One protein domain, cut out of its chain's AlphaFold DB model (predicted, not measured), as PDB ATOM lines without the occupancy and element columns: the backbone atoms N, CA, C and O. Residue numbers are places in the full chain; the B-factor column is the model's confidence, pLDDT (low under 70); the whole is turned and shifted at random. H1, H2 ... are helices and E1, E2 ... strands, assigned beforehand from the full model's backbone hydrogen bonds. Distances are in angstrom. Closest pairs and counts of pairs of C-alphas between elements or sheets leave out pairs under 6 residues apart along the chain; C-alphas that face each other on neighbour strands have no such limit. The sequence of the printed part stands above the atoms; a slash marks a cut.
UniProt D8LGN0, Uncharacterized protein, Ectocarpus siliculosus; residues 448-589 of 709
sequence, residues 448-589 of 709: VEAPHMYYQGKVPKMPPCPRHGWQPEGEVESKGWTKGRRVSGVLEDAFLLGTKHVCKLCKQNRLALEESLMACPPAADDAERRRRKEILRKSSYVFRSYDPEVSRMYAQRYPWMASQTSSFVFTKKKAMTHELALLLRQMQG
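Overview. This is residues 448 to 589 of the 709 residues of an uncharacterized protein of Ectocarpus siliculosus (UniProt D8LGN0). A long hairpin of two strands, E1 and E2, is widened by the short strands E3, E5 and E4 into a strongly twisted sheet, and a helical hairpin, H1 and H2, reaches away from it as a long arm. H3 and the short H4 make a corner beside E4, with H3 just reaching the sheet, while H5 leads away from E5 to a free end at residues 584 to 589. The printed part has 142 residues with five named helices and five named strands, in the order E1 E2 H1 H2 E3 H3 H4 E4 E5 H5; the sheet runs E3 E2 E1 E5 E4 and is mixed. The class is mixed, helices and strands. The whole is loose, with a radius of gyration of the C-alphas of 18.7 A, and elongated, spanning 61 by 37 by 26 A.

Along the chain. The printed part begins at Val 448, C-alpha at (-44.232, 7.109, -33.346), with 28 residues, 448 to 475, that hold no named element. E1 follows, residues 476 to 488, from C-alpha 476 at (-27.260, -8.840, -34.517); it is 29.4 A long and bends by 79 degrees at residue 479. E2 is residues 494 to 503, 28.1 A long. H1, residues 504 to 518, is the longest helix by residues and measures 20.8 A. H2 is residues 526 to 537, 16.3 A long, and E3 is residues 542 to 544. H3 is residues 548 to 557, 14.3 A long, and H4 is residues 559 to 562. E4 is residues 567 to 569 and E5 residues 575 to 577. H5, residues 578 to 588, is 15.3 A long and ends with C-alpha 588 at (-40.459, 20.255, -56.341).

Arrangement. E1 and E2 form a hairpin, antiparallel at 155 degrees, with N 479 and O 500 at 2.8 A and N 496 and O 485 at 2.7 A, both within hydrogen-bond range. Residues 448 to 449 pair, parallel, with residues 496 to 497 of E2. The edge strand E3 is antiparallel to E2 at 150 degrees, with N 501 and O 543 at 2.8 A. E1 and E5 meet only at a point, where C-alphas 488 and 576 face each other at 4.4 A. E4, the other edge strand, forms a hairpin with E5, antiparallel at 161 degrees, with N 568 and O 576 at 2.8 A. H1 only grazes the sheet, with its residues 504 to 509. H1 and H2 touch as a helical hairpin, at a shallow tilt of 25 degrees, opposite ways; their closest C-alphas are those of Leu 517 and Arg 532, 6.4 A apart. H2 is not on the sheet. H3 only grazes the sheet, with its residues 548 to 552; its closest C-alphas to E4 are those of Pro 548 and Val 569, 5.6 A apart. H3 and H4 touch only at the corner by their link, with the C-alphas of Ala 555 and Ala 562 closest at 5.0 A. H4 is not on the sheet. H5 only grazes it, with its residues 578 to 581, and touches no helix. Every O i to N i+4 pair is within hydrogen-bond range in H1, H2, H3 and H5; H4 is too short for such a pair.

Size, cuts and confidence. The two C-alphas farthest apart are those of Leu 491 and Ala 523, 61.0 A. Residues 522 to 527 stand free, as do residues 584 to 589, of which 584 to 588 belong to H5; the body without them spans 59 by 30 by 24 A. The printed part has no cut. The link from H1 to H2, 7 residues, is short but not tight, and the other links between named elements are tight. The mean pLDDT of the printed part is 79.1; residues 448 to 461, 473 to 474, 524, 562 to 573 and 589 are under 70.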
ATOM      1  N   VAL A 448     -44.138   8.107 -32.284       52.94
ATOM      2  CA  VAL A 448     -44.232   7.109 -33.346       52.94
ATOM      3  C   VAL A 448     -43.117   6.122 -33.062       52.94
ATOM      4  O   VAL A 448     -41.942   6.472 -33.125       52.94
ATOM      5  N   GLU A 449     -43.438   4.883 -32.727       49.59
ATOM      6  CA  GLU A 449     -42.405   3.855 -32.748       49.59
ATOM      7  C   GLU A 449     -41.868   3.737 -34.185       49.59
ATOM      8  O   GLU A 449     -42.649   3.578 -35.128       49.59
ATOM      9  N   ALA A 450     -40.543   3.843 -34.377       55.62
ATOM     10  CA  ALA A 450     -39.906   3.389 -35.612       55.62
ATOM     11  C   ALA A 450     -40.415   1.977 -35.824       55.62
ATOM     12  O   ALA A 450     -40.246   1.192 -34.891       55.62
ATOM     13  N   PRO A 451     -41.044   1.675 -36.972       51.47
ATOM     14  CA  PRO A 451     -41.921   0.528 -37.112       51.47
ATOM     15  C   PRO A 451     -41.195  -0.720 -36.646       51.47
ATOM     16  O   PRO A 451     -40.365  -1.289 -37.362       51.47
ATOM     17  N   HIS A 452     -41.487  -1.116 -35.404       51.03
ATOM     18  CA  HIS A 452     -40.984  -2.361 -34.893       51.03
ATOM     19  C   HIS A 452     -41.614  -3.396 -35.782       51.03
ATOM     20  O   HIS A 452     -42.822  -3.377 -36.036       51.03
ATOM     21  N   MET A 453     -40.763  -4.251 -36.323       51.94
ATOM     22  CA  MET A 453     -41.190  -5.261 -37.256       51.94
ATOM     23  C   MET A 453     -41.913  -6.376 -36.493       51.94
ATOM     24  O   MET A 453     -41.414  -7.476 -36.298       51.94
ATOM     25  N   TYR A 454     -43.109  -6.048 -36.033       51.72
ATOM     26  CA  TYR A 454     -44.069  -6.907 -35.361       51.72
ATOM     27  C   TYR A 454     -45.398  -6.858 -36.119       51.72
ATOM     28  O   TYR A 454     -46.471  -7.013 -35.542       51.72
ATOM     29  N   TYR A 455     -45.338  -6.648 -37.438       45.00
ATOM     30  CA  TYR A 455     -46.525  -6.738 -38.273       45.00
ATOM     31  C   TYR A 455     -46.913  -8.215 -38.428       45.00
ATOM     32  O   TYR A 455     -46.191  -9.001 -39.038       45.00
ATOM     33  N   GLN A 456     -48.059  -8.584 -37.847       51.16
ATOM     34  CA  GLN A 456     -48.721  -9.892 -37.993       51.16
ATOM     35  C   GLN A 456     -47.972 -11.116 -37.421       51.16
ATOM     36  O   GLN A 456     -48.036 -12.206 -37.987       51.16
ATOM     37  N   GLY A 457     -47.269 -10.974 -36.291       52.44
ATOM     38  CA  GLY A 457     -46.741 -12.107 -35.500       52.44
ATOM     39  C   GLY A 457     -45.574 -12.889 -36.124       52.44
ATOM     40  O   GLY A 457     -44.849 -13.585 -35.418       52.44
ATOM     41  N   LYS A 458     -45.319 -12.726 -37.424       54.84
ATOM     42  CA  LYS A 458     -44.080 -13.142 -38.082       54.84
ATOM     43  C   LYS A 458     -43.047 -12.045 -37.880       54.84
ATOM     44  O   LYS A 458     -42.907 -11.188 -38.744       54.84
ATOM     45  N   VAL A 459     -42.351 -12.075 -36.741       54.19
ATOM     46  CA  VAL A 459     -41.188 -11.213 -36.474       54.19
ATOM     47  C   VAL A 459     -40.217 -11.358 -37.653       54.19
ATOM     48  O   VAL A 459     -39.630 -12.431 -37.820       54.19
ATOM     49  N   PRO A 460     -40.058 -10.352 -38.531       55.19
ATOM     50  CA  PRO A 460     -39.092 -10.425 -39.603       55.19
ATOM     51  C   PRO A 460     -37.700 -10.438 -38.984       55.19
ATOM     52  O   PRO A 460     -37.447  -9.819 -37.947       55.19
ATOM     53  N   LYS A 461     -36.816 -11.195 -39.627       65.62
ATOM     54  CA  LYS A 461     -35.479 -11.502 -39.123       65.62
ATOM     55  C   LYS A 461     -34.746 -10.223 -38.722       65.62
ATOM     56  O   LYS A 461     -34.891  -9.196 -39.384       65.62
ATOM     57  N   MET A 462     -33.976 -10.333 -37.640       73.94
ATOM     58  CA  MET A 462     -33.170  -9.276 -37.027       73.94
ATOM     59  C   MET A 462     -32.660  -8.197 -38.009       73.94
ATOM     60  O   MET A 462     -32.073  -8.561 -39.027       73.94
ATOM     61  N   PRO A 463     -32.718  -6.895 -37.651       83.00
ATOM     62  CA  PRO A 463     -31.561  -6.017 -37.774       83.00
ATOM     63  C   PRO A 463     -30.597  -6.176 -38.961       83.00
ATOM     64  O   PRO A 463     -29.488  -6.610 -38.651       83.00
ATOM     65  N   PRO A 464     -30.862  -5.853 -40.248       88.25
ATOM     66  CA  PRO A 464     -29.787  -5.916 -41.231       88.25
ATOM     67  C   PRO A 464     -28.684  -4.932 -40.827       88.25
ATOM     68  O   PRO A 464     -28.935  -3.749 -40.591       88.25
ATOM     69  N   CYS A 465     -27.455  -5.427 -40.711       91.69
ATOM     70  CA  CYS A 465     -26.315  -4.598 -40.356       91.69
ATOM     71  C   CYS A 465     -25.964  -3.684 -41.542       91.69
ATOM     72  O   CYS A 465     -25.802  -4.205 -42.643       91.69
ATOM     73  N   PRO A 466     -25.742  -2.367 -41.355       89.81
ATOM     74  CA  PRO A 466     -25.337  -1.467 -42.443       89.81
ATOM     75  C   PRO A 466     -24.131  -1.951 -43.267       89.81
ATOM     76  O   PRO A 466     -24.038  -1.668 -44.455       89.81
ATOM     77  N   ARG A 467     -23.211  -2.702 -42.640       89.88
ATOM     78  CA  ARG A 467     -21.990  -3.225 -43.280       89.88
ATOM     79  C   ARG A 467     -22.129  -4.649 -43.808       89.88
ATOM     80  O   ARG A 467     -21.624  -4.942 -44.882       89.88
ATOM     81  N   HIS A 468     -22.773  -5.528 -43.041       89.31
ATOM     82  CA  HIS A 468     -22.834  -6.964 -43.347       89.31
ATOM     83  C   HIS A 468     -24.170  -7.401 -43.966       89.31
ATOM     84  O   HIS A 468     -24.318  -8.559 -44.342       89.31
ATOM     85  N   GLY A 469     -25.138  -6.491 -44.094       90.06
ATOM     86  CA  GLY A 469     -26.449  -6.752 -44.671       90.06
ATOM     87  C   GLY A 469     -27.301  -7.701 -43.827       90.06
ATOM     88  O   GLY A 469     -27.314  -7.643 -42.595       90.06
ATOM     89  N   TRP A 470     -28.035  -8.568 -44.519       87.62
ATOM     90  CA  TRP A 470     -28.969  -9.537 -43.947       87.62
ATOM     91  C   TRP A 470     -28.278 -10.837 -43.528       87.62
ATOM     92  O   TRP A 470     -28.507 -11.890 -44.126       87.62
ATOM     93  N   GLN A 471     -27.435 -10.749 -42.508       81.50
ATOM     94  CA  GLN A 471     -26.800 -11.916 -41.899       81.50
ATOM     95  C   GLN A 471     -27.820 -12.836 -41.196       81.50
ATOM     96  O   GLN A 471     -28.935 -12.390 -40.890       81.50
ATOM     97  N   PRO A 472     -27.486 -14.123 -40.971       76.19
ATOM     98  CA  PRO A 472     -28.365 -15.054 -40.272       76.19
ATOM     99  C   PRO A 472     -28.699 -14.602 -38.840       76.19
ATOM    100  O   PRO A 472     -28.032 -13.770 -38.220       76.19
ATOM    101  N   GLU A 473     -29.791 -15.158 -38.320       60.38
ATOM    102  CA  GLU A 473     -30.314 -14.836 -36.991       60.38
ATOM    103  C   GLU A 473     -29.270 -15.118 -35.899       60.38
ATOM    104  O   GLU A 473     -28.672 -16.189 -35.856       60.38
ATOM    105  N   GLY A 474     -29.056 -14.140 -35.011       60.84
ATOM    106  CA  GLY A 474     -28.104 -14.230 -33.899       60.84
ATOM    107  C   GLY A 474     -26.838 -13.379 -34.050       60.84
ATOM    108  O   GLY A 474     -26.204 -13.084 -33.035       60.84
ATOM    109  N   GLU A 475     -26.492 -12.916 -35.258       83.50
ATOM    110  CA  GLU A 475     -25.343 -12.014 -35.477       83.50
ATOM    111  C   GLU A 475     -25.612 -10.547 -35.139       83.50
ATOM    112  O   GLU A 475     -24.676  -9.755 -35.000       83.50
ATOM    113  N   VAL A 476     -26.875 -10.161 -35.004       89.69
ATOM    114  CA  VAL A 476     -27.260  -8.840 -34.517       89.69
ATOM    115  C   VAL A 476     -28.058  -9.014 -33.234       89.69
ATOM    116  O   VAL A 476     -28.933  -9.872 -33.149       89.69
ATOM    117  N   GLU A 477     -27.751  -8.195 -32.236       89.56
ATOM    118  CA  GLU A 477     -28.411  -8.168 -30.930       89.56
ATOM    119  C   GLU A 477     -29.074  -6.813 -30.696       89.56
ATOM    120  O   GLU A 477     -28.577  -5.778 -31.145       89.56
ATOM    121  N   SER A 478     -30.194  -6.801 -29.977       89.25
ATOM    122  CA  SER A 478     -30.932  -5.582 -29.634       89.25
ATOM    123  C   SER A 478     -30.593  -5.138 -28.209       89.25
ATOM    124  O   SER A 478     -31.138  -5.668 -27.246       89.25
ATOM    125  N   LYS A 479     -29.713  -4.140 -28.061       89.31
ATOM    126  CA  LYS A 479     -29.329  -3.543 -26.768       89.31
ATOM    127  C   LYS A 479     -30.310  -2.442 -26.333       89.31
ATOM    128  O   LYS A 479     -29.930  -1.284 -26.170       89.31
ATOM    129  N   GLY A 480     -31.580  -2.809 -26.167       87.12
ATOM    130  CA  GLY A 480     -32.625  -1.911 -25.667       87.12
ATOM    131  C   GLY A 480     -32.979  -0.756 -26.613       87.12
ATOM    132  O   GLY A 480     -32.860  -0.863 -27.837       87.12
ATOM    133  N   TRP A 481     -33.455   0.347 -26.039       85.19
ATOM    134  CA  TRP A 481     -34.059   1.473 -26.754       85.19
ATOM    135  C   TRP A 481     -33.098   2.655 -26.920       85.19
ATOM    136  O   TRP A 481     -32.261   2.935 -26.067       85.19
ATOM    137  N   THR A 482     -33.224   3.379 -28.032       84.06
ATOM    138  CA  THR A 482     -32.484   4.620 -28.294       84.06
ATOM    139  C   THR A 482     -33.302   5.841 -27.885       84.06
ATOM    140  O   THR A 482     -34.532   5.822 -27.937       84.06
ATOM    141  N   LYS A 483     -32.610   6.937 -27.544       82.62
ATOM    142  CA  LYS A 483     -33.231   8.255 -27.339       82.62
ATOM    143  C   LYS A 483     -34.106   8.608 -28.554       82.62
ATOM    144  O   LYS A 483     -33.632   8.536 -29.693       82.62
ATOM    145  N   GLY A 484     -35.360   8.980 -28.290       78.31
ATOM    146  CA  GLY A 484     -36.347   9.313 -29.315       78.31
ATOM    147  C   GLY A 484     -35.895  10.471 -30.206       78.31
ATOM    148  O   GLY A 484     -35.298  11.443 -29.741       78.31
ATOM    149  N   ARG A 485     -36.168  10.366 -31.505       80.31
ATOM    150  CA  ARG A 485     -35.750  11.327 -32.530       80.31
ATOM    151  C   ARG A 485     -36.939  12.136 -33.023       80.31
ATOM    152  O   ARG A 485     -37.857  11.559 -33.586       80.31
ATOM    153  N   ARG A 486     -36.886  13.465 -32.929       80.62
ATOM    154  CA  ARG A 486     -37.913  14.335 -33.523       80.62
ATOM    155  C   ARG A 486     -38.031  14.091 -35.039       80.62
ATOM    156  O   ARG A 486     -37.027  14.097 -35.756       80.62
ATOM    157  N   VAL A 487     -39.257  13.872 -35.492       81.06
ATOM    158  CA  VAL A 487     -39.698  13.701 -36.878       81.06
ATOM    159  C   VAL A 487     -40.540  14.915 -37.214       81.06
ATOM    160  O   VAL A 487     -41.554  15.141 -36.560       81.06
ATOM    161  N   SER A 488     -40.151  15.680 -38.229       79.81
ATOM    162  CA  SER A 488     -40.966  16.816 -38.648       79.81
ATOM    163  C   SER A 488     -42.186  16.362 -39.437       79.81
ATOM    164  O   SER A 488     -42.050  15.747 -40.495       79.81
ATOM    165  N   GLY A 489     -43.372  16.641 -38.906       79.25
ATOM    166  CA  GLY A 489     -44.634  16.442 -39.607       79.25
ATOM    167  C   GLY A 489     -45.147  17.722 -40.255       79.25
ATOM    168  O   GLY A 489     -44.507  18.772 -40.204       79.25
ATOM    169  N   VAL A 490     -46.307  17.608 -40.899       72.81
ATOM    170  CA  VAL A 490     -47.000  18.746 -41.518       72.81
ATOM    171  C   VAL A 490     -47.759  19.551 -40.461       72.81
ATOM    172  O   VAL A 490     -47.658  20.773 -40.426       72.81
ATOM    173  N   LEU A 491     -48.503  18.847 -39.602       73.12
ATOM    174  CA  LEU A 491     -49.321  19.422 -38.532       73.12
ATOM    175  C   LEU A 491     -48.580  19.418 -37.189       73.12
ATOM    176  O   LEU A 491     -48.520  20.439 -36.508       73.12
ATOM    177  N   GLU A 492     -47.978  18.282 -36.832       76.56
ATOM    178  CA  GLU A 492     -47.325  18.062 -35.539       76.56
ATOM    179  C   GLU A 492     -45.971  17.365 -35.708       76.56
ATOM    180  O   GLU A 492     -45.781  16.547 -36.612       76.56
ATOM    181  N   ASP A 493     -45.017  17.676 -34.830       75.31
ATOM    182  CA  ASP A 493     -43.757  16.936 -34.749       75.31
ATOM    183  C   ASP A 493     -43.946  15.672 -33.903       75.31
ATOM    184  O   ASP A 493     -44.312  15.748 -32.730       75.31
ATOM    185  N   ALA A 494     -43.608  14.517 -34.469       79.00
ATOM    186  CA  ALA A 494     -43.592  13.247 -33.747       79.00
ATOM    187  C   ALA A 494     -42.196  12.938 -33.177       79.00
ATOM    188  O   ALA A 494     -41.197  13.550 -33.561       79.00
ATOM    189  N   PHE A 495     -42.090  11.940 -32.301       79.56
ATOM    190  CA  PHE A 495     -40.812  11.381 -31.856       79.56
ATOM    191  C   PHE A 495     -40.689   9.912 -32.248       79.56
ATOM    192  O   PHE A 495     -41.431   9.070 -31.757       79.56
ATOM    193  N   LEU A 496     -39.699   9.618 -33.091       80.12
ATOM    194  CA  LEU A 496     -39.313   8.282 -33.509       80.12
ATOM    195  C   LEU A 496     -38.521   7.577 -32.405       80.12
ATOM    196  O   LEU A 496     -37.332   7.860 -32.214       80.12
ATOM    197  N   LEU A 497     -39.160   6.669 -31.671       81.50
ATOM    198  CA  LEU A 497     -38.454   5.729 -30.791       81.50
ATOM    199  C   LEU A 497     -37.913   4.567 -31.621       81.50
ATOM    200  O   LEU A 497     -38.430   4.283 -32.687       81.50
ATOM    201  N   GLY A 498     -36.861   3.893 -31.175       84.69
ATOM    202  CA  GLY A 498     -36.381   2.707 -31.882       84.69
ATOM    203  C   GLY A 498     -35.253   2.012 -31.147       84.69
ATOM    204  O   GLY A 498     -34.557   2.623 -30.339       84.69
ATOM    205  N   THR A 499     -35.050   0.734 -31.432       86.56
ATOM    206  CA  THR A 499     -34.041  -0.114 -30.786       86.56
ATOM    207  C   THR A 499     -32.599   0.199 -31.209       86.56
ATOM    208  O   THR A 499     -32.334   0.558 -32.365       86.56
ATOM    209  N   LYS A 500     -31.664   0.054 -30.255       91.06
ATOM    210  CA  LYS A 500     -30.201   0.067 -30.442       91.06
ATOM    211  C   LYS A 500     -29.792  -1.350 -30.839       91.06
ATOM    212  O   LYS A 500     -30.149  -2.302 -30.152       91.06
ATOM    213  N   HIS A 501     -29.042  -1.498 -31.923       91.50
ATOM    214  CA  HIS A 501     -28.588  -2.794 -32.419       91.50
ATOM    215  C   HIS A 501     -27.066  -2.886 -32.424       91.50
ATOM    216  O   HIS A 501     -26.373  -1.888 -32.605       91.50
ATOM    217  N   VAL A 502     -26.556  -4.094 -32.213       93.31
ATOM    218  CA  VAL A 502     -25.134  -4.425 -32.114       93.31
ATOM    219  C   VAL A 502     -24.862  -5.579 -33.062       93.31
ATOM    220  O   VAL A 502     -25.413  -6.656 -32.873       93.31
ATOM    221  N   CYS A 503     -24.029  -5.371 -34.082       93.56
ATOM    222  CA  CYS A 503     -23.584  -6.462 -34.950       93.56
ATOM    223  C   CYS A 503     -22.338  -7.132 -34.360       93.56
ATOM    224  O   CYS A 503     -21.314  -6.471 -34.176       93.56
ATOM    225  N   LYS A 504     -22.415  -8.443 -34.112       93.25
ATOM    226  CA  LYS A 504     -21.326  -9.284 -33.597       93.25
ATOM    227  C   LYS A 504     -20.115  -9.270 -34.513       93.25
ATOM    228  O   LYS A 504     -19.032  -8.989 -34.016       93.25
ATOM    229  N   LEU A 505     -20.296  -9.438 -35.826       91.81
ATOM    230  CA  LEU A 505     -19.191  -9.343 -36.787       91.81
ATOM    231  C   LEU A 505     -18.525  -7.961 -36.755       91.81
ATOM    232  O   LEU A 505     -17.304  -7.864 -36.728       91.81
ATOM    233  N   CYS A 506     -19.296  -6.867 -36.688       92.50
ATOM    234  CA  CYS A 506     -18.697  -5.535 -36.539       92.50
ATOM    235  C   CYS A 506     -17.954  -5.383 -35.203       92.50
ATOM    236  O   CYS A 506     -16.927  -4.711 -35.170       92.50
ATOM    237  N   LYS A 507     -18.472  -5.968 -34.112       94.44
ATOM    238  CA  LYS A 507     -17.837  -5.924 -32.789       94.44
ATOM    239  C   LYS A 507     -16.526  -6.717 -32.801       94.44
ATOM    240  O   LYS A 507     -15.512  -6.187 -32.374       94.44
ATOM    241  N   GLN A 508     -16.527  -7.929 -33.354       93.44
ATOM    242  CA  GLN A 508     -15.339  -8.770 -33.538       93.44
ATOM    243  C   GLN A 508     -14.292  -8.081 -34.419       93.44
ATOM    244  O   GLN A 508     -13.142  -7.968 -34.012       93.44
ATOM    245  N   ASN A 509     -14.693  -7.526 -35.569       91.12
ATOM    246  CA  ASN A 509     -13.791  -6.784 -36.454       91.12
ATOM    247  C   ASN A 509     -13.199  -5.536 -35.780       91.12
ATOM    248  O   ASN A 509     -12.064  -5.169 -36.073       91.12
ATOM    249  N   ARG A 510     -13.945  -4.877 -34.881       93.50
ATOM    250  CA  ARG A 510     -13.428  -3.763 -34.078       93.50
ATOM    251  C   ARG A 510     -12.427  -4.241 -33.024       93.50
ATOM    252  O   ARG A 510     -11.341  -3.678 -32.961       93.50
ATOM    253  N   LEU A 511     -12.762  -5.287 -32.265       93.94
ATOM    254  CA  LEU A 511     -11.890  -5.864 -31.235       93.94
ATOM    255  C   LEU A 511     -10.571  -6.375 -31.833       93.94
ATOM    256  O   LEU A 511      -9.506  -6.063 -31.316       93.94
ATOM    257  N   ALA A 512     -10.620  -7.064 -32.977       92.25
ATOM    258  CA  ALA A 512      -9.426  -7.497 -33.704       92.25
ATOM    259  C   ALA A 512      -8.582  -6.308 -34.208       92.25
ATOM    260  O   ALA A 512      -7.355  -6.388 -34.274       92.25
ATOM    261  N   LEU A 513      -9.216  -5.180 -34.549       90.38
ATOM    262  CA  LEU A 513      -8.504  -3.960 -34.932       90.38
ATOM    263  C   LEU A 513      -7.862  -3.267 -33.714       90.38
ATOM    264  O   LEU A 513      -6.723  -2.817 -33.825       90.38
ATOM    265  N   GLU A 514      -8.552  -3.219 -32.570       92.50
ATOM    266  CA  GLU A 514      -8.024  -2.783 -31.265       92.50
ATOM    267  C   GLU A 514      -6.808  -3.629 -30.857       92.50
ATOM    268  O   GLU A 514      -5.731  -3.081 -30.620       92.50
ATOM    269  N   GLU A 515      -6.928  -4.955 -30.899       94.00
ATOM    270  CA  GLU A 515      -5.836  -5.898 -30.644       94.00
ATOM    271  C   GLU A 515      -4.660  -5.673 -31.609       94.00
ATOM    272  O   GLU A 515      -3.522  -5.509 -31.172       94.00
ATOM    273  N   SER A 516      -4.920  -5.527 -32.916       88.69
ATOM    274  CA  SER A 516      -3.874  -5.230 -33.910       88.69
ATOM    275  C   SER A 516      -3.176  -3.878 -33.696       88.69
ATOM    276  O   SER A 516      -2.047  -3.686 -34.150       88.69
ATOM    277  N   LEU A 517      -3.839  -2.916 -33.049       89.88
ATOM    278  CA  LEU A 517      -3.284  -1.598 -32.740       89.88
ATOM    279  C   LEU A 517      -2.430  -1.632 -31.464       89.88
ATOM    280  O   LEU A 517      -1.416  -0.934 -31.396       89.88
ATOM    281  N   MET A 518      -2.822  -2.456 -30.488       88.56
ATOM    282  CA  MET A 518      -2.063  -2.717 -29.261       88.56
ATOM    283  C   MET A 518      -0.829  -3.590 -29.530       88.56
ATOM    284  O   MET A 518       0.239  -3.315 -28.992       88.56
ATOM    285  N   ALA A 519      -0.946  -4.575 -30.424       88.88
ATOM    286  CA  ALA A 519       0.154  -5.437 -30.860       88.88
ATOM    287  C   ALA A 519       1.176  -4.733 -31.777       88.88
ATOM    288  O   ALA A 519       2.264  -5.261 -31.999       88.88
ATOM    289  N   CYS A 520       0.863  -3.545 -32.314       82.44
ATOM    290  CA  CYS A 520       1.844  -2.729 -33.031       82.44
ATOM    291  C   CYS A 520       2.889  -2.180 -32.040       82.44
ATOM    292  O   CYS A 520       2.532  -1.325 -31.219       82.44
ATOM    293  N   PRO A 521       4.172  -2.595 -32.124       81.44
ATOM    294  CA  PRO A 521       5.204  -2.081 -31.233       81.44
ATOM    295  C   PRO A 521       5.367  -0.565 -31.423       81.44
ATOM    296  O   PRO A 521       5.146  -0.059 -32.525       81.44
ATOM    297  N   PRO A 522       5.792   0.187 -30.391       70.12
ATOM    298  CA  PRO A 522       5.909   1.647 -30.463       70.12
ATOM    299  C   PRO A 522       6.969   2.150 -31.460       70.12
ATOM    300  O   PRO A 522       6.998   3.340 -31.743       70.12
ATOM    301  N   ALA A 523       7.811   1.260 -31.997       71.31
ATOM    302  CA  ALA A 523       8.761   1.542 -33.076       71.31
ATOM    303  C   ALA A 523       8.207   1.256 -34.495       71.31
ATOM    304  O   ALA A 523       8.933   1.421 -35.474       71.31
ATOM    305  N   ALA A 524       6.958   0.792 -34.624       68.88
ATOM    306  CA  ALA A 524       6.292   0.653 -35.918       68.88
ATOM    307  C   ALA A 524       5.914   2.029 -36.495       68.88
ATOM    308  O   ALA A 524       5.667   2.967 -35.742       68.88
ATOM    309  N   ASP A 525       5.830   2.121 -37.826       83.31
ATOM    310  CA  ASP A 525       5.545   3.361 -38.556       83.31
ATOM    311  C   ASP A 525       4.321   4.112 -37.990       83.31
ATOM    312  O   ASP A 525       3.181   3.628 -38.022       83.31
ATOM    313  N   ASP A 526       4.566   5.329 -37.495       87.31
ATOM    314  CA  ASP A 526       3.554   6.244 -36.966       87.31
ATOM    315  C   ASP A 526       2.406   6.472 -37.958       87.31
ATOM    316  O   ASP A 526       1.254   6.647 -37.545       87.31
ATOM    317  N   ALA A 527       2.686   6.456 -39.266       86.81
ATOM    318  CA  ALA A 527       1.668   6.599 -40.298       86.81
ATOM    319  C   ALA A 527       0.671   5.430 -40.272       86.81
ATOM    320  O   ALA A 527      -0.544   5.646 -40.347       86.81
ATOM    321  N   GLU A 528       1.148   4.195 -40.093       86.88
ATOM    322  CA  GLU A 528       0.274   3.031 -39.987       86.88
ATOM    323  C   GLU A 528      -0.483   3.010 -38.654       86.88
ATOM    324  O   GLU A 528      -1.686   2.728 -38.633       86.88
ATOM    325  N   ARG A 529       0.159   3.407 -37.548       86.06
ATOM    326  CA  ARG A 529      -0.511   3.515 -36.243       86.06
ATOM    327  C   ARG A 529      -1.641   4.550 -36.265       86.06
ATOM    328  O   ARG A 529      -2.735   4.282 -35.760       86.06
ATOM    329  N   ARG A 530      -1.421   5.704 -36.912       89.31
ATOM    330  CA  ARG A 530      -2.454   6.727 -37.169       89.31
ATOM    331  C   ARG A 530      -3.574   6.179 -38.054       89.31
ATOM    332  O   ARG A 530      -4.742   6.336 -37.705       89.31
ATOM    333  N   ARG A 531      -3.242   5.468 -39.137       88.62
ATOM    334  CA  ARG A 531      -4.224   4.841 -40.040       88.62
ATOM    335  C   ARG A 531      -5.101   3.812 -39.319       88.62
ATOM    336  O   ARG A 531      -6.319   3.849 -39.475       88.62
ATOM    337  N   ARG A 532      -4.522   2.928 -38.496       86.56
ATOM    338  CA  ARG A 532      -5.276   1.945 -37.694       86.56
ATOM    339  C   ARG A 532      -6.194   2.637 -36.675       86.56
ATOM    340  O   ARG A 532      -7.376   2.301 -36.620       86.56
ATOM    341  N   LYS A 533      -5.718   3.673 -35.965       89.00
ATOM    342  CA  LYS A 533      -6.555   4.526 -35.088       89.00
ATOM    343  C   LYS A 533      -7.713   5.199 -35.839       89.00
ATOM    344  O   LYS A 533      -8.827   5.258 -35.326       89.00
ATOM    345  N   GLU A 534      -7.481   5.691 -37.055       90.38
ATOM    346  CA  GLU A 534      -8.521   6.325 -37.871       90.38
ATOM    347  C   GLU A 534      -9.587   5.317 -38.337       90.38
ATOM    348  O   GLU A 534     -10.785   5.604 -38.262       90.38
ATOM    349  N   ILE A 535      -9.176   4.119 -38.769       88.75
ATOM    350  CA  ILE A 535     -10.102   3.025 -39.105       88.75
ATOM    351  C   ILE A 535     -10.915   2.630 -37.864       88.75
ATOM    352  O   ILE A 535     -12.131   2.449 -37.974       88.75
ATOM    353  N   LEU A 536     -10.282   2.579 -36.686       89.25
ATOM    354  CA  LEU A 536     -10.943   2.244 -35.428       89.25
ATOM    355  C   LEU A 536     -12.017   3.266 -35.051       89.25
ATOM    356  O   LEU A 536     -13.170   2.883 -34.842       89.25
ATOM    357  N   ARG A 537     -11.684   4.564 -35.073       85.12
ATOM    358  CA  ARG A 537     -12.645   5.667 -34.867       85.12
ATOM    359  C   ARG A 537     -13.816   5.612 -35.856       85.12
ATOM    360  O   ARG A 537     -14.944   5.937 -35.504       85.12
ATOM    361  N   LYS A 538     -13.579   5.147 -37.089       83.50
ATOM    362  CA  LYS A 538     -14.624   4.933 -38.107       83.50
ATOM    363  C   LYS A 538     -15.367   3.596 -37.961       83.50
ATOM    364  O   LYS A 538     -16.312   3.358 -38.717       83.50
ATOM    365  N   SER A 539     -14.989   2.704 -37.043       84.44
ATOM    366  CA  SER A 539     -15.595   1.375 -36.870       84.44
ATOM    367  C   SER A 539     -16.763   1.386 -35.867       84.44
ATOM    368  O   SER A 539     -16.639   1.144 -34.668       84.44
ATOM    369  N   SER A 540     -17.962   1.668 -36.382       86.62
ATOM    370  CA  SER A 540     -19.211   1.567 -35.621       86.62
ATOM    371  C   SER A 540     -19.803   0.157 -35.725       86.62
ATOM    372  O   SER A 540     -20.240  -0.253 -36.805       86.62
ATOM    373  N   TYR A 541     -19.865  -0.567 -34.607       89.44
ATOM    374  CA  TYR A 541     -20.582  -1.847 -34.501       89.44
ATOM    375  C   TYR A 541     -22.003  -1.707 -33.940       89.44
ATOM    376  O   TYR A 541     -22.845  -2.587 -34.135       89.44
ATOM    377  N   VAL A 542     -22.264  -0.577 -33.279       90.94
ATOM    378  CA  VAL A 542     -23.585  -0.125 -32.847       90.94
ATOM    379  C   VAL A 542     -24.271   0.608 -33.998       90.94
ATOM    380  O   VAL A 542     -23.669   1.468 -34.641       90.94
ATOM    381  N   PHE A 543     -25.547   0.317 -34.221       90.44
ATOM    382  CA  PHE A 543     -26.413   1.048 -35.141       90.44
ATOM    383  C   PHE A 543     -27.835   1.168 -34.571       90.44
ATOM    384  O   PHE A 543     -28.131   0.657 -33.491       90.44
ATOM    385  N   ARG A 544     -28.721   1.901 -35.251       88.94
ATOM    386  CA  ARG A 544     -30.108   2.124 -34.804       88.94
ATOM    387  C   ARG A 544     -31.072   1.524 -35.823       88.94
ATOM    388  O   ARG A 544     -30.786   1.555 -37.015       88.94
ATOM    389  N   SER A 545     -32.212   1.013 -35.366       84.31
ATOM    390  CA  SER A 545     -33.296   0.499 -36.230       84.31
ATOM    391  C   SER A 545     -33.702   1.493 -37.323       84.31
ATOM    392  O   SER A 545     -33.885   1.109 -38.472       84.31
ATOM    393  N   TYR A 546     -33.763   2.777 -36.969       82.69
ATOM    394  CA  TYR A 546     -34.100   3.880 -37.867       82.69
ATOM    395  C   TYR A 546     -32.903   4.505 -38.609       82.69
ATOM    396  O   TYR A 546     -33.009   5.623 -39.120       82.69
ATOM    397  N   ASP A 547     -31.734   3.857 -38.645       86.31
ATOM    398  CA  ASP A 547     -30.631   4.341 -39.483       86.31
ATOM    399  C   ASP A 547     -31.082   4.347 -40.965       86.31
ATOM    400  O   ASP A 547     -31.746   3.395 -41.393       86.31
ATOM    401  N   PRO A 548     -30.804   5.400 -41.761       83.62
ATOM    402  CA  PRO A 548     -31.222   5.461 -43.163       83.62
ATOM    403  C   PRO A 548     -30.748   4.264 -44.004       83.62
ATOM    404  O   PRO A 548     -31.475   3.842 -44.902       83.62
ATOM    405  N   GLU A 549     -29.581   3.676 -43.718       87.50
ATOM    406  CA  GLU A 549     -29.092   2.499 -44.456       87.50
ATOM    407  C   GLU A 549     -29.890   1.236 -44.102       87.50
ATOM    408  O   GLU A 549     -30.301   0.487 -44.988       87.50
ATOM    409  N   VAL A 550     -30.207   1.051 -42.818       86.00
ATOM    410  CA  VAL A 550     -31.070  -0.034 -42.318       86.00
ATOM    411  C   VAL A 550     -32.482   0.098 -42.882       86.00
ATOM    412  O   VAL A 550     -33.037  -0.860 -43.415       86.00
ATOM    413  N   SER A 551     -33.024   1.316 -42.850       82.75
ATOM    414  CA  SER A 551     -34.350   1.646 -43.379       82.75
ATOM    415  C   SER A 551     -34.431   1.379 -44.888       82.75
ATOM    416  O   SER A 551     -35.427   0.845 -45.375       82.75
ATOM    417  N   ARG A 552     -33.359   1.679 -45.635       84.38
ATOM    418  CA  ARG A 552     -33.241   1.362 -47.066       84.38
ATOM    419  C   ARG A 552     -33.187  -0.144 -47.325       84.38
ATOM    420  O   ARG A 552     -33.877  -0.612 -48.227       84.38
ATOM    421  N   MET A 553     -32.411  -0.903 -46.547       87.12
ATOM    422  CA  MET A 553     -32.359  -2.367 -46.672       87.12
ATOM    423  C   MET A 553     -33.709  -3.018 -46.348       87.12
ATOM    424  O   MET A 553     -34.102  -3.968 -47.028       87.12
ATOM    425  N   TYR A 554     -34.453  -2.479 -45.376       82.94
ATOM    426  CA  TYR A 554     -35.834  -2.886 -45.114       82.94
ATOM    427  C   TYR A 554     -36.762  -2.599 -46.285       82.94
ATOM    428  O   TYR A 554     -37.441  -3.514 -46.739       82.94
ATOM    429  N   ALA A 555     -36.743  -1.381 -46.828       82.62
ATOM    430  CA  ALA A 555     -37.559  -1.026 -47.987       82.62
ATOM    431  C   ALA A 555     -37.252  -1.892 -49.224       82.62
ATOM    432  O   ALA A 555     -38.154  -2.211 -49.993       82.62
ATOM    433  N   GLN A 556     -35.994  -2.312 -49.400       85.88
ATOM    434  CA  GLN A 556     -35.587  -3.219 -50.477       85.88
ATOM    435  C   GLN A 556     -36.098  -4.653 -50.280       85.88
ATOM    436  O   GLN A 556     -36.518  -5.278 -51.252       85.88
ATOM    437  N   ARG A 557     -36.071  -5.191 -49.051       85.31
ATOM    438  CA  ARG A 557     -36.513  -6.572 -48.773       85.31
ATOM    439  C   ARG A 557     -38.025  -6.699 -48.579       85.31
ATOM    440  O   ARG A 557     -38.600  -7.728 -48.922       85.31
ATOM    441  N   TYR A 558     -38.660  -5.663 -48.039       83.44
ATOM    442  CA  TYR A 558     -40.086  -5.607 -47.726       83.44
ATOM    443  C   TYR A 558     -40.703  -4.306 -48.280       83.44
ATOM    444  O   TYR A 558     -41.022  -3.400 -47.509       83.44
ATOM    445  N   PRO A 559     -40.912  -4.185 -49.609       81.81
ATOM    446  CA  PRO A 559     -41.441  -2.955 -50.215       81.81
ATOM    447  C   PRO A 559     -42.794  -2.514 -49.637       81.81
ATOM    448  O   PRO A 559     -43.024  -1.326 -49.430       81.81
ATOM    449  N   TRP A 560     -43.654  -3.480 -49.292       77.50
ATOM    450  CA  TRP A 560     -44.947  -3.249 -48.638       77.50
ATOM    451  C   TRP A 560     -44.822  -2.590 -47.255       77.50
ATOM    452  O   TRP A 560     -45.704  -1.834 -46.851       77.50
ATOM    453  N   MET A 561     -43.720  -2.833 -46.536       73.19
ATOM    454  CA  MET A 561     -43.469  -2.219 -45.232       73.19
ATOM    455  C   MET A 561     -43.124  -0.738 -45.405       73.19
ATOM    456  O   MET A 561     -43.656   0.095 -44.681       73.19
ATOM    457  N   ALA A 562     -42.317  -0.391 -46.414       69.06
ATOM    458  CA  ALA A 562     -41.971   0.998 -46.727       69.06
ATOM    459  C   ALA A 562     -43.188   1.854 -47.126       69.06
ATOM    460  O   ALA A 562     -43.213   3.044 -46.832       69.06
ATOM    461  N   SER A 563     -44.217   1.261 -47.741       66.81
ATOM    462  CA  SER A 563     -45.497   1.946 -47.988       66.81
ATOM    463  C   SER A 563     -46.381   2.102 -46.741       66.81
ATOM    464  O   SER A 563     -47.302   2.909 -46.759       66.81
ATOM    465  N   GLN A 564     -46.122   1.348 -45.669       68.88
ATOM    466  CA  GLN A 564     -46.859   1.431 -44.400       68.88
ATOM    467  C   GLN A 564     -46.161   2.323 -43.359       68.88
ATOM    468  O   GLN A 564     -46.775   2.705 -42.364       68.88
ATOM    469  N   THR A 565     -44.887   2.679 -43.558       68.25
ATOM    470  CA  THR A 565     -44.161   3.552 -42.629       68.25
ATOM    471  C   THR A 565     -44.655   4.997 -42.737       68.25
ATOM    472  O   THR A 565     -44.418   5.669 -43.740       68.25
ATOM    473  N   SER A 566     -45.274   5.519 -41.674       66.06
ATOM    474  CA  SER A 566     -45.771   6.906 -41.603       66.06
ATOM    475  C   SER A 566     -44.667   7.975 -41.608       66.06
ATOM    476  O   SER A 566     -44.954   9.170 -41.726       66.06
ATOM    477  N   SER A 567     -43.396   7.580 -41.491       69.81
ATOM    478  CA  SER A 567     -42.244   8.483 -41.466       69.81
ATOM    479  C   SER A 567     -41.003   7.893 -42.135       69.81
ATOM    480  O   SER A 567     -40.792   6.683 -42.152       69.81
ATOM    481  N   PHE A 568     -40.165   8.783 -42.665       67.69
ATOM    482  CA  PHE A 568     -38.904   8.474 -43.328       67.69
ATOM    483  C   PHE A 568     -37.734   9.166 -42.622       67.69
ATOM    484  O   PHE A 568     -37.764  10.373 -42.349       67.69
ATOM    485  N   VAL A 569     -36.649   8.423 -42.389       69.94
ATOM    486  CA  VAL A 569     -35.384   8.987 -41.900       69.94
ATOM    487  C   VAL A 569     -34.452   9.250 -43.075       69.94
ATOM    488  O   VAL A 569     -33.924   8.330 -43.688       69.94
ATOM    489  N   PHE A 570     -34.228  10.528 -43.376       63.88
ATOM    490  CA  PHE A 570     -33.396  10.953 -44.506       63.88
ATOM    491  C   PHE A 570     -31.907  10.998 -44.162       63.88
ATOM    492  O   PHE A 570     -31.058  10.823 -45.029       63.88
ATOM    493  N   THR A 571     -31.567  11.298 -42.905       67.00
ATOM    494  CA  THR A 571     -30.172  11.462 -42.466       67.00
ATOM    495  C   THR A 571     -29.996  11.064 -41.004       67.00
ATOM    496  O   THR A 571     -30.956  10.968 -40.240       67.00
ATOM    497  N   LYS A 572     -28.742  10.978 -40.542       65.12
ATOM    498  CA  LYS A 572     -28.412  10.831 -39.114       65.12
ATOM    499  C   LYS A 572     -28.934  11.958 -38.202       65.12
ATOM    500  O   LYS A 572     -28.869  11.766 -36.993       65.12
ATOM    501  N   LYS A 573     -29.494  13.068 -38.713       67.44
ATOM    502  CA  LYS A 573     -30.063  14.161 -37.885       67.44
ATOM    503  C   LYS A 573     -31.506  14.575 -38.222       67.44
ATOM    504  O   LYS A 573     -32.131  15.224 -37.394       67.44
ATOM    505  N   LYS A 574     -32.043  14.226 -39.398       71.38
ATOM    506  CA  LYS A 574     -33.365  14.677 -39.881       71.38
ATOM    507  C   LYS A 574     -34.243  13.498 -40.308       71.38
ATOM    508  O   LYS A 574     -33.803  12.653 -41.092       71.38
ATOM    509  N   ALA A 575     -35.476  13.491 -39.814       75.69
ATOM    510  CA  ALA A 575     -36.565  12.594 -40.186       75.69
ATOM    511  C   ALA A 575     -37.836  13.427 -40.416       75.69
ATOM    512  O   ALA A 575     -37.971  14.498 -39.821       75.69
ATOM    513  N   MET A 576     -38.744  12.963 -41.271       79.69
ATOM    514  CA  MET A 576     -40.024  13.633 -41.540       79.69
ATOM    515  C   MET A 576     -41.143  12.627 -41.817       79.69
ATOM    516  O   MET A 576     -40.861  11.471 -42.133       79.69
ATOM    517  N   THR A 577     -42.402  13.049 -41.705       77.75
ATOM    518  CA  THR A 577     -43.547  12.194 -42.055       77.75
ATOM    519  C   THR A 577     -43.625  11.939 -43.563       77.75
ATOM    520  O   THR A 577     -43.100  12.707 -44.375       77.75
ATOM    521  N   HIS A 578     -44.296  10.850 -43.948       72.62
ATOM    522  CA  HIS A 578     -44.548  10.497 -45.347       72.62
ATOM    523  C   HIS A 578     -45.285  11.629 -46.085       72.62
ATOM    524  O   HIS A 578     -44.928  11.987 -47.204       72.62
ATOM    525  N   GLU A 579     -46.269  12.246 -45.430       75.69
ATOM    526  CA  GLU A 579     -47.027  13.393 -45.945       75.69
ATOM    527  C   GLU A 579     -46.137  14.609 -46.217       75.69
ATOM    528  O   GLU A 579     -46.203  15.183 -47.303       75.69
ATOM    529  N   LEU A 580     -45.249  14.976 -45.280       76.50
ATOM    530  CA  LEU A 580     -44.334  16.099 -45.488       76.50
ATOM    531  C   LEU A 580     -43.356  15.806 -46.637       76.50
ATOM    532  O   LEU A 580     -43.078  16.689 -47.447       76.50
ATOM    533  N   ALA A 581     -42.886  14.561 -46.762       77.19
ATOM    534  CA  ALA A 581     -42.054  14.138 -47.886       77.19
ATOM    535  C   ALA A 581     -42.800  14.213 -49.235       77.19
ATOM    536  O   ALA A 581     -42.224  14.677 -50.223       77.19
ATOM    537  N   LEU A 582     -44.077  13.811 -49.285       76.25
ATOM    538  CA  LEU A 582     -44.921  13.944 -50.478       76.25
ATOM    539  C   LEU A 582     -45.158  15.410 -50.852       76.25
ATOM    540  O   LEU A 582     -44.961  15.762 -52.012       76.25
ATOM    541  N   LEU A 583     -45.513  16.270 -49.894       77.06
ATOM    542  CA  LEU A 583     -45.731  17.702 -50.133       77.06
ATOM    543  C   LEU A 583     -44.456  18.397 -50.626       77.06
ATOM    544  O   LEU A 583     -44.496  19.165 -51.586       77.06
ATOM    545  N   LEU A 584     -43.300  18.085 -50.027       76.00
ATOM    546  CA  LEU A 584     -42.004  18.582 -50.499       76.00
ATOM    547  C   LEU A 584     -41.691  18.103 -51.924       76.00
ATOM    548  O   LEU A 584     -41.163  18.881 -52.716       76.00
ATOM    549  N   ARG A 585     -42.045  16.860 -52.280       78.31
ATOM    550  CA  ARG A 585     -41.878  16.323 -53.641       78.31
ATOM    551  C   ARG A 585     -42.849  16.954 -54.646       78.31
ATOM    552  O   ARG A 585     -42.440  17.253 -55.763       78.31
ATOM    553  N   GLN A 586     -44.101  17.197 -54.261       78.62
ATOM    554  CA  GLN A 586     -45.091  17.893 -55.092       78.62
ATOM    555  C   GLN A 586     -44.665  19.343 -55.360       78.62
ATOM    556  O   GLN A 586     -44.664  19.771 -56.511       78.62
ATOM    557  N   MET A 587     -44.193  20.064 -54.335       70.56
ATOM    558  CA  MET A 587     -43.634  21.416 -54.488       70.56
ATOM    559  C   MET A 587     -42.341  21.466 -55.313       70.56
ATOM    560  O   MET A 587     -42.009  22.522 -55.848       70.56
ATOM    561  N   GLN A 588     -41.610  20.354 -55.436       75.94
ATOM    562  CA  GLN A 588     -40.459  20.255 -56.341       75.94
ATOM    563  C   GLN A 588     -40.870  20.091 -57.812       75.94
ATOM    564  O   GLN A 588     -40.065  20.420 -58.671       75.94
ATOM    565  N   GLY A 589     -42.109  19.674 -58.102       53.50
ATOM    566  CA  GLY A 589     -42.708  19.652 -59.441       53.50
ATOM    567  C   GLY A 589     -42.124  18.600 -60.410       53.50
ATOM    568  O   GLY A 589     -40.916  18.375 -60.436       53.50
TER     569      GLY A 589